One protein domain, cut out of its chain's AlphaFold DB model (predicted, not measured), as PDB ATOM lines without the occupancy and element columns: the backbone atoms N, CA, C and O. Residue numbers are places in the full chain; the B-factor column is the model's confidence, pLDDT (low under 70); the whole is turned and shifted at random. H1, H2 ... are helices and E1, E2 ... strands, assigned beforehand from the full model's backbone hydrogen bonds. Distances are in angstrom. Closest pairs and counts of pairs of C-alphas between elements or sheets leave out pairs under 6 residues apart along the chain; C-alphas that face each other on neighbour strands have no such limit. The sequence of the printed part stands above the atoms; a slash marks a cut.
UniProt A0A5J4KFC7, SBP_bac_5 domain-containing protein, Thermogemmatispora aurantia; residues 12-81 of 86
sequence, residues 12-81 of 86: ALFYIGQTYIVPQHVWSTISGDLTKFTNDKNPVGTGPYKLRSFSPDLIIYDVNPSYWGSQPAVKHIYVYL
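What this domain is: This is residues 12 to 81 of the 86 residues of the protein "SBP_bac_5 domain-containing protein" of Thermogemmatispora aurantia (UniProt A0A5J4KFC7). A small three-stranded sheet makes one end of this loose model, and a winding stretch with two short helices, H1 and H2, makes the other, with neither helix over the sheet. Residues 12 to 19, of which 12 to 17 belong to H1, stick out, and so do residues 28 to 36. The printed part has 70 residues, with H1, H2, E1, E2 and E3 in that order; under half of the residues are in named elements, whose class is mixed, helices and strands. The sheet runs E1, E2, E3, antiparallel throughout; the whole is loose, with a radius of gyration of the C-alphas of 14.4 A and spans of 35 by 32 by 22 A.

Where its parts are: Find C-alpha 12 at (-65.121, -36.510, -10.920), where H1, residues 12 to 17, begins; it is 8.6 A long. H2, residues 24 to 27, covers 5.1 A. Look next at C-alpha 49, at (-39.534, -33.355, 0.386), for E1, residues 49 to 55, 17.1 A long. E2, residues 58 to 63, covers 16.8 A. E3, residues 76 to 80, covers 12.8 A and ends at (-40.436, -40.363, 15.328).

How they stand to each other: E1, E2 and E3 form a meander, each strand the antiparallel neighbour of the one before. In the hairpin E1 and E2, at 160 degrees, look for N 50 and O 62, 2.8 A apart. In the hairpin E2 and E3, at 165 degrees, find N 61 and O 77, 2.9 A apart. H1 and H2 are apart, and neither is on the sheet. In H1 every O i to N i+4 pair is within hydrogen-bond range; H2 is too short for such a pair.

The domain as a whole: The C-alphas of Gly 32 and Ala 73, the two farthest apart, are 40.0 A from each other. The links H2 to E1 and E2 to E3 are long, with 21 and 12 residues. The printed part has no cut, and no printed residue is under 70 in pLDDT.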
ATOM      1  N   ALA A  12     -66.216 -35.955 -10.120       96.06
ATOM      2  CA  ALA A  12     -65.121 -36.510 -10.920       96.06
ATOM      3  C   ALA A  12     -63.786 -35.779 -10.701       96.06
ATOM      4  O   ALA A  12     -62.752 -36.418 -10.512       96.06
ATOM      5  N   LEU A  13     -63.812 -34.443 -10.664       95.00
ATOM      6  CA  LEU A  13     -62.611 -33.634 -10.448       95.00
ATOM      7  C   LEU A  13     -61.970 -33.899  -9.078       95.00
ATOM      8  O   LEU A  13     -60.747 -33.941  -8.976       95.00
ATOM      9  N   PHE A  14     -62.786 -34.112  -8.042       96.31
ATOM     10  CA  PHE A  14     -62.298 -34.422  -6.701       96.31
ATOM     11  C   PHE A  14     -61.530 -35.748  -6.693       96.31
ATOM     12  O   PHE A  14     -60.387 -35.786  -6.246       96.31
ATOM     13  N   TYR A  15     -62.098 -36.810  -7.272       95.56
ATOM     14  CA  TYR A  15     -61.434 -38.117  -7.330       95.56
ATOM     15  C   TYR A  15     -60.162 -38.110  -8.182       95.56
ATOM     16  O   TYR A  15     -59.149 -38.687  -7.785       95.56
ATOM     17  N   ILE A  16     -60.178 -37.419  -9.326       94.88
ATOM     18  CA  ILE A  16     -58.977 -37.252 -10.154       94.88
ATOM     19  C   ILE A  16     -57.890 -36.517  -9.358       94.88
ATOM     20  O   ILE A  16     -56.747 -36.962  -9.335       94.88
ATOM     21  N   GLY A  17     -58.242 -35.436  -8.655       94.38
ATOM     22  CA  GLY A  17     -57.299 -34.659  -7.846       94.38
ATOM     23  C   GLY A  17     -56.753 -35.403  -6.624       94.38
ATOM     24  O   GLY A  17     -55.651 -35.107  -6.172       94.38
ATOM     25  N   GLN A  18     -57.491 -36.387  -6.105       95.38
ATOM     26  CA  GLN A  18     -57.039 -37.259  -5.017       95.38
ATOM     27  C   GLN A  18     -56.176 -38.437  -5.486       95.38
ATOM     28  O   GLN A  18     -55.626 -39.165  -4.658       95.38
ATOM     29  N   THR A  19     -56.042 -38.643  -6.795       92.88
ATOM     30  CA  THR A  19     -55.249 -39.744  -7.339       92.88
ATOM     31  C   THR A  19     -53.774 -39.357  -7.377       92.88
ATOM     32  O   THR A  19     -53.368 -38.455  -8.109       92.88
ATOM     33  N   TYR A  20     -52.945 -40.060  -6.605       90.69
ATOM     34  CA  TYR A  20     -51.498 -39.853  -6.621       90.69
ATOM     35  C   TYR A  20     -50.874 -40.340  -7.934       90.69
ATOM     36  O   TYR A  20     -51.159 -41.440  -8.405       90.69
ATOM     37  N   ILE A  21     -49.973 -39.534  -8.503       92.56
ATOM     38  CA  ILE A  21     -49.234 -39.875  -9.724       92.56
ATOM     39  C   ILE A  21     -47.902 -40.530  -9.356       92.56
ATOM     40  O   ILE A  21     -47.130 -39.985  -8.566       92.56
ATOM     41  N   VAL A  22     -47.617 -41.679  -9.970       93.06
ATOM     42  CA  VAL A  22     -46.391 -42.459  -9.756       93.06
ATOM     43  C   VAL A  22     -45.460 -42.406 -10.979       93.06
ATOM     44  O   VAL A  22     -45.935 -42.262 -12.107       93.06
ATOM     45  N   PRO A  23     -44.127 -42.508 -10.804       93.56
ATOM     46  CA  PRO A  23     -43.179 -42.434 -11.913       93.56
ATOM     47  C   PRO A  23     -43.201 -43.707 -12.765       93.56
ATOM     48  O   PRO A  23     -42.788 -44.778 -12.319       93.56
ATOM     49  N   GLN A  24     -43.610 -43.571 -14.028       94.19
ATOM     50  CA  GLN A  24     -43.717 -44.694 -14.964       94.19
ATOM     51  C   GLN A  24     -42.421 -45.511 -15.069       94.19
ATOM     52  O   GLN A  24     -42.487 -46.730 -14.990       94.19
ATOM     53  N   HIS A  25     -41.252 -44.864 -15.170       92.81
ATOM     54  CA  HIS A  25     -39.955 -45.543 -15.328       92.81
ATOM     55  C   HIS A  25     -39.552 -46.447 -14.145       92.81
ATOM     56  O   HIS A  25     -38.628 -47.240 -14.288       92.81
ATOM     57  N   VAL A  26     -40.218 -46.323 -12.990       92.31
ATOM     58  CA  VAL A  26     -40.048 -47.224 -11.836       92.31
ATOM     59  C   VAL A  26     -41.171 -48.257 -11.802       92.31
ATOM     60  O   VAL A  26     -40.929 -49.444 -11.625       92.31
ATOM     61  N   TRP A  27     -42.418 -47.811 -11.961       93.50
ATOM     62  CA  TRP A  27     -43.587 -48.657 -11.721       93.50
ATOM     63  C   TRP A  27     -43.880 -49.623 -12.872       93.50
ATOM     64  O   TRP A  27     -44.411 -50.701 -12.629       93.50
ATOM     65  N   SER A  28     -43.494 -49.296 -14.111       94.06
ATOM     66  CA  SER A  28     -43.728 -50.169 -15.269       94.06
ATOM     67  C   SER A  28     -42.875 -51.439 -15.270       94.06
ATOM     68  O   SER A  28     -43.157 -52.350 -16.040       94.06
ATOM     69  N   THR A  29     -41.814 -51.502 -14.458       92.69
ATOM     70  CA  THR A  29     -40.931 -52.678 -14.366       92.69
ATOM     71  C   THR A  29     -41.370 -53.668 -13.288       92.69
ATOM     72  O   THR A  29     -40.798 -54.752 -13.180       92.69
ATOM     73  N   ILE A  30     -42.350 -53.307 -12.457       93.31
ATOM     74  CA  ILE A  30     -42.837 -54.160 -11.374       93.31
ATOM     75  C   ILE A  30     -43.831 -55.169 -11.944       93.31
ATOM     76  O   ILE A  30     -44.801 -54.806 -12.602       93.31
ATOM     77  N   SER A  31     -43.583 -56.452 -11.691       93.00
ATOM     78  CA  SER A  31     -44.476 -57.538 -12.099       93.00
ATOM     79  C   SER A  31     -45.409 -57.948 -10.960       93.00
ATOM     80  O   SER A  31     -45.036 -57.892  -9.790       93.00
ATOM     81  N   GLY A  32     -46.602 -58.427 -11.313       92.81
ATOM     82  CA  GLY A  32     -47.600 -58.892 -10.352       92.81
ATOM     83  C   GLY A  32     -48.501 -57.773  -9.829       92.81
ATOM     84  O   GLY A  32     -48.817 -56.821 -10.539       92.81
ATOM     85  N   ASP A  33     -48.963 -57.929  -8.592       92.12
ATOM     86  CA  ASP A  33     -49.900 -57.004  -7.959       92.12
ATOM     87  C   ASP A  33     -49.184 -55.732  -7.479       92.12
ATOM     88  O   ASP A  33     -48.489 -55.739  -6.458       92.12
ATOM     89  N   LEU A  34     -49.383 -54.629  -8.207       90.25
ATOM     90  CA  LEU A  34     -48.797 -53.324  -7.891       90.25
ATOM     91  C   LEU A  34     -49.207 -52.799  -6.509       90.25
ATOM     92  O   LEU A  34     -48.471 -52.006  -5.929       90.25
ATOM     93  N   THR A  35     -50.333 -53.254  -5.946       89.56
ATOM     94  CA  THR A  35     -50.768 -52.833  -4.603       89.56
ATOM     95  C   THR A  35     -49.888 -53.403  -3.488       89.56
ATOM     96  O   THR A  35     -49.896 -52.886  -2.372       89.56
ATOM     97  N   LYS A  36     -49.085 -54.433  -3.787       91.38
ATOM     98  CA  LYS A  36     -48.132 -55.049  -2.852       91.38
ATOM     99  C   LYS A  36     -46.723 -54.472  -2.954       91.38
ATOM    100  O   LYS A  36     -45.864 -54.820  -2.146       91.38
ATOM    101  N   PHE A  37     -46.459 -53.615  -3.939       91.56
ATOM    102  CA  PHE A  37     -45.158 -52.978  -4.083       91.56
ATOM    103  C   PHE A  37     -45.003 -51.848  -3.060       91.56
ATOM    104  O   PHE A  37     -45.715 -50.848  -3.099       91.56
ATOM    105  N   THR A  38     -44.049 -52.003  -2.144       88.44
ATOM    106  CA  THR A  38     -43.839 -51.077  -1.019       88.44
ATOM    107  C   THR A  38     -43.081 -49.808  -1.399       88.44
ATOM    108  O   THR A  38     -43.167 -48.822  -0.671       88.44
ATOM    109  N   ASN A  39     -42.349 -49.808  -2.524       88.75
ATOM    110  CA  ASN A  39     -41.520 -48.680  -2.972       88.75
ATOM    111  C   ASN A  39     -40.549 -48.160  -1.883       88.75
ATOM    112  O   ASN A  39     -40.285 -46.965  -1.777       88.75
ATOM    113  N   ASP A  40     -40.038 -49.060  -1.042       84.62
ATOM    114  CA  ASP A  40     -39.311 -48.743   0.194       84.62
ATOM    115  C   ASP A  40     -37.815 -48.456  -0.003       84.62
ATOM    116  O   ASP A  40     -37.232 -47.678   0.751       84.62
ATOM    117  N   LYS A  41     -37.181 -49.051  -1.021       83.88
ATOM    118  CA  LYS A  41     -35.729 -48.927  -1.238       83.88
ATOM    119  C   LYS A  41     -35.286 -47.533  -1.678       83.88
ATOM    120  O   LYS A  41     -34.286 -47.026  -1.185       83.88
ATOM    121  N   ASN A  42     -35.981 -46.948  -2.650       87.19
ATOM    122  CA  ASN A  42     -35.657 -45.629  -3.194       87.19
ATOM    123  C   ASN A  42     -36.939 -44.945  -3.692       87.19
ATOM    124  O   ASN A  42     -37.197 -44.928  -4.900       87.19
ATOM    125  N   PRO A  43     -37.786 -44.439  -2.780       90.94
ATOM    126  CA  PRO A  43     -39.056 -43.852  -3.163       90.94
ATOM    127  C   PRO A  43     -38.844 -42.591  -4.003       90.94
ATOM    128  O   PRO A  43     -38.207 -41.627  -3.579       90.94
ATOM    129  N   VAL A  44     -39.444 -42.581  -5.191       92.12
ATOM    130  CA  VAL A  44     -39.432 -41.436  -6.108       92.12
ATOM    131  C   VAL A  44     -40.797 -40.751  -6.092       92.12
ATOM    132  O   VAL A  44     -41.821 -41.383  -6.351       92.12
ATOM    133  N   GLY A  45     -40.804 -39.445  -5.819       91.88
ATOM    134  CA  GLY A  45     -42.005 -38.610  -5.801       91.88
ATOM    135  C   GLY A  45     -41.720 -37.165  -6.216       91.88
ATOM    136  O   GLY A  45     -40.567 -36.750  -6.338       91.88
ATOM    137  N   THR A  46     -42.785 -36.394  -6.437       95.50
ATOM    138  CA  THR A  46     -42.735 -35.000  -6.927       95.50
ATOM    139  C   THR A  46     -43.046 -33.962  -5.844       95.50
ATOM    140  O   THR A  46     -43.182 -32.775  -6.141       95.50
ATOM    141  N   GLY A  47     -43.176 -34.404  -4.591       95.19
ATOM    142  CA  GLY A  47     -43.513 -33.554  -3.453       95.19
ATOM    143  C   GLY A  47     -42.379 -32.619  -3.002       95.19
ATOM    144  O   GLY A  47     -41.262 -32.671  -3.534       95.19
ATOM    145  N   PRO A  48     -42.657 -31.774  -1.991       97.38
ATOM    146  CA  PRO A  48     -41.713 -30.780  -1.469       97.38
ATOM    147  C   PRO A  48     -40.521 -31.370  -0.707       97.38
ATOM    148  O   PRO A  48     -39.550 -30.661  -0.455       97.38
ATOM    149  N   TYR A  49     -40.571 -32.656  -0.362       97.19
ATOM    150  CA  TYR A  49     -39.534 -33.355   0.386       97.19
ATOM    151  C   TYR A  49     -39.173 -34.689  -0.275       97.19
ATOM    152  O   TYR A  49     -40.011 -35.318  -0.923       97.19
ATOM    153  N   LYS A  50     -37.928 -35.126  -0.088       95.75
ATOM    154  CA  LYS A  50     -37.395 -36.436  -0.482       95.75
ATOM    155  C   LYS A  50     -37.028 -37.236   0.763       95.75
ATOM    156  O   LYS A  50     -36.601 -36.660   1.763       95.75
ATOM    157  N   LEU A  51     -37.193 -38.558   0.704       95.12
ATOM    158  CA  LEU A  51     -36.747 -39.437   1.784       95.12
ATOM    159  C   LEU A  51     -35.219 -39.364   1.887       95.12
ATOM    160  O   LEU A  51     -34.523 -39.612   0.907       95.12
ATOM    161  N   ARG A  52     -34.716 -39.042   3.080       94.69
ATOM    162  CA  ARG A  52     -33.287 -39.103   3.403       94.69
ATOM    163  C   ARG A  52     -32.925 -40.454   4.004       94.69
ATOM    164  O   ARG A  52     -31.937 -41.060   3.609       94.69
ATOM    165  N   SER A  53     -33.706 -40.912   4.979       93.44
ATOM    166  CA  SER A  53     -33.475 -42.196   5.642       93.44
ATOM    167  C   SER A  53     -34.741 -42.729   6.293       93.44
ATOM    168  O   SER A  53     -35.561 -41.963   6.802       93.44
ATOM    169  N   PHE A  54     -34.845 -44.051   6.346       91.12
ATOM    170  CA  PHE A  54     -35.925 -44.768   7.005       91.12
ATOM    171  C   PHE A  54     -35.350 -45.806   7.971       91.12
ATOM    172  O   PHE A  54     -34.461 -46.576   7.612       91.12
ATOM    173  N   SER A  55     -35.869 -45.819   9.193       91.69
ATOM    174  CA  SER A  55     -35.610 -46.830  10.216       91.69
ATOM    175  C   SER A  55     -36.907 -47.107  10.987       91.69
ATOM    176  O   SER A  55     -37.823 -46.282  10.930       91.69
ATOM    177  N   PRO A  56     -37.008 -48.220  11.736       92.12
ATOM    178  CA  PRO A  56     -38.238 -48.558  12.452       92.12
ATOM    179  C   PRO A  56     -38.713 -47.518  13.478       92.12
ATOM    180  O   PRO A  56     -39.890 -47.532  13.828       92.12
ATOM    181  N   ASP A  57     -37.824 -46.638  13.943       94.88
ATOM    182  CA  ASP A  57     -38.116 -45.647  14.985       94.88
ATOM    183  C   ASP A  57     -38.110 -44.204  14.457       94.88
ATOM    184  O   ASP A  57     -38.599 -43.290  15.123       94.88
ATOM    185  N   LEU A  58     -37.556 -43.971  13.261       95.44
ATOM    186  CA  LEU A  58     -37.364 -42.631  12.714       95.44
ATOM    187  C   LEU A  58     -37.366 -42.621  11.184       95.44
ATOM    188  O   LEU A  58     -36.590 -43.336  10.543       95.44
ATOM    189  N   ILE A  59     -38.171 -41.721  10.619       94.62
ATOM    190  CA  ILE A  59     -38.141 -41.337   9.206       94.62
ATOM    191  C   ILE A  59     -37.621 -39.906   9.093       94.62
ATOM    192  O   ILE A  59     -38.097 -39.017   9.801       94.62
ATOM    193  N   ILE A  60     -36.660 -39.680   8.199       96.69
ATOM    194  CA  ILE A  60     -36.086 -38.356   7.941       96.69
ATOM    195  C   ILE A  60     -36.336 -37.972   6.490       96.69
ATOM    196  O   ILE A  60     -36.038 -38.750   5.579       96.69
ATOM    197  N   TYR A  61     -36.826 -36.755   6.280       97.19
ATOM    198  CA  TYR A  61     -36.987 -36.161   4.960       97.19
ATOM    199  C   TYR A  61     -36.200 -34.860   4.835       97.19
ATOM    200  O   TYR A  61     -36.222 -34.038   5.750       97.19
ATOM    201  N   ASP A  62     -35.589 -34.654   3.671       97.56
ATOM    202  CA  ASP A  62     -34.922 -33.409   3.290       97.56
ATOM    203  C   ASP A  62     -35.740 -32.687   2.216       97.56
ATOM    204  O   ASP A  62     -36.497 -33.309   1.468       97.56
ATOM    205  N   VAL A  63     -35.604 -31.365   2.124       97.81
ATOM    206  CA  VAL A  63     -36.267 -30.578   1.073       97.81
ATOM    207  C   VAL A  63     -35.871 -31.070  -0.323       97.81
ATOM    208  O   VAL A  63     -34.702 -31.324  -0.605       97.81
ATOM    209  N   ASN A  64     -36.854 -31.175  -1.219       97.31
ATOM    210  CA  ASN A  64     -36.633 -31.472  -2.627       97.31
ATOM    211  C   ASN A  64     -36.186 -30.195  -3.372       97.31
ATOM    212  O   ASN A  64     -37.023 -29.326  -3.640       97.31
ATOM    213  N   PRO A  65     -34.910 -30.076  -3.789       95.94
ATOM    214  CA  PRO A  65     -34.419 -28.871  -4.464       95.94
ATOM    215  C   PRO A  65     -35.071 -28.652  -5.836       95.94
ATOM    216  O   PRO A  65     -35.067 -27.541  -6.350       95.94
ATOM    217  N   SER A  66     -35.655 -29.701  -6.419       96.19
ATOM    218  CA  SER A  66     -36.357 -29.662  -7.705       96.19
ATOM    219  C   SER A  66     -37.878 -29.596  -7.541       96.19
ATOM    220  O   SER A  66     -38.608 -29.934  -8.472       96.19
ATOM    221  N   TYR A  67     -38.379 -29.241  -6.353       97.31
ATOM    222  CA  TYR A  67     -39.813 -29.070  -6.153       97.31
ATOM    223  C   TYR A  67     -40.341 -27.937  -7.034       97.31
ATOM    224  O   TYR A  67     -39.767 -26.854  -7.080       97.31
ATOM    225  N   TRP A  68     -41.440 -28.211  -7.732       95.88
ATOM    226  CA  TRP A  68     -42.055 -27.296  -8.695       95.88
ATOM    227  C   TRP A  68     -42.808 -26.137  -8.028       95.88
ATOM    228  O   TRP A  68     -43.071 -25.127  -8.674       95.88
ATOM    229  N   GLY A  69     -43.186 -26.291  -6.757       96.31
ATOM    230  CA  GLY A  69     -43.834 -25.250  -5.967       96.31
ATOM    231  C   GLY A  69     -42.836 -24.386  -5.196       96.31
ATOM    232  O   GLY A  69     -41.626 -24.429  -5.405       96.31
ATOM    233  N   SER A  70     -43.353 -23.608  -4.246       97.19
ATOM    234  CA  SER A  70     -42.498 -22.834  -3.341       97.19
ATOM    235  C   SER A  70     -41.707 -23.753  -2.413       97.19
ATOM    236  O   SER A  70     -42.247 -24.694  -1.832       97.19
ATOM    237  N   GLN A  71     -40.418 -23.456  -2.263       96.25
ATOM    238  CA  GLN A  71     -39.523 -24.209  -1.394       96.25
ATOM    239  C   GLN A  71     -39.965 -24.089   0.075       96.25
ATOM    240  O   GLN A  71     -40.158 -22.969   0.558       96.25
ATOM    241  N   PRO A  72     -40.087 -25.204   0.818       96.56
ATOM    242  CA  PRO A  72     -40.415 -25.139   2.232       96.56
ATOM    243  C   PRO A  72     -39.357 -24.394   3.056       96.56
ATOM    244  O   PRO A  72     -38.142 -24.514   2.838       96.56
ATOM    245  N   ALA A  73     -39.827 -23.660   4.067       96.75
ATOM    246  CA  ALA A  73     -38.954 -23.033   5.057       96.75
ATOM    247  C   ALA A  73     -38.251 -24.089   5.931       96.75
ATOM    248  O   ALA A  73     -37.050 -23.993   6.179       96.75
ATOM    249  N   VAL A  74     -38.983 -25.133   6.336       97.50
ATOM    250  CA  VAL A  74     -38.459 -26.250   7.134       97.50
ATOM    251  C   VAL A  74     -37.595 -27.152   6.257       97.50
ATOM    252  O   VAL A  74     -38.099 -27.744   5.304       97.50
ATOM    253  N   LYS A  75     -36.302 -27.269   6.585       96.06
ATOM    254  CA  LYS A  75     -35.315 -28.006   5.774       96.06
ATOM    255  C   LYS A  75     -35.311 -29.514   5.991       96.06
ATOM    256  O   LYS A  75     -35.014 -30.249   5.053       96.06
ATOM    257  N   HIS A  76     -35.687 -29.949   7.191       97.44
ATOM    258  CA  HIS A  76     -35.678 -31.349   7.590       97.44
ATOM    259  C   HIS A  76     -36.946 -31.683   8.371       97.44
ATOM    260  O   HIS A  76     -37.337 -30.930   9.264       97.44
ATOM    261  N   ILE A  77     -37.565 -32.817   8.055       97.50
ATOM    262  CA  ILE A  77     -38.677 -33.377   8.828       97.50
ATOM    263  C   ILE A  77     -38.193 -34.660   9.490       97.50
ATOM    264  O   ILE A  77     -37.674 -35.545   8.814       97.50
ATOM    265  N   TYR A  78     -38.413 -34.762  10.800       97.50
ATOM    266  CA  TYR A  78     -38.120 -35.943  11.605       97.50
ATOM    267  C   TYR A  78     -39.435 -36.509  12.135       97.50
ATOM    268  O   TYR A  78     -40.109 -35.877  12.949       97.50
ATOM    269  N   VAL A  79     -39.810 -37.694  11.662       96.38
ATOM    270  CA  VAL A  79     -41.010 -38.403  12.111       96.38
ATOM    271  C   VAL A  79     -40.580 -39.545  13.018       96.38
ATOM    272  O   VAL A  79     -40.117 -40.582  12.545       96.38
ATOM    273  N   TYR A  80     -40.723 -39.342  14.326       95.38
ATOM    274  CA  TYR A  80     -40.436 -40.363  15.328       95.38
ATOM    275  C   TYR A  80     -41.611 -41.330  15.450       95.38
ATOM    276  O   TYR A  80     -42.727 -40.934  15.796       95.38
ATOM    277  N   LEU A  81     -41.351 -42.607  15.204       89.00
ATOM    278  CA  LEU A  81     -42.327 -43.674  15.344       89.00
ATOM    279  C   LEU A  81     -42.235 -44.221  16.769       89.00
ATOM    280  O   LEU A  81     -41.300 -44.934  17.124       89.00
TER     281      LEU A  81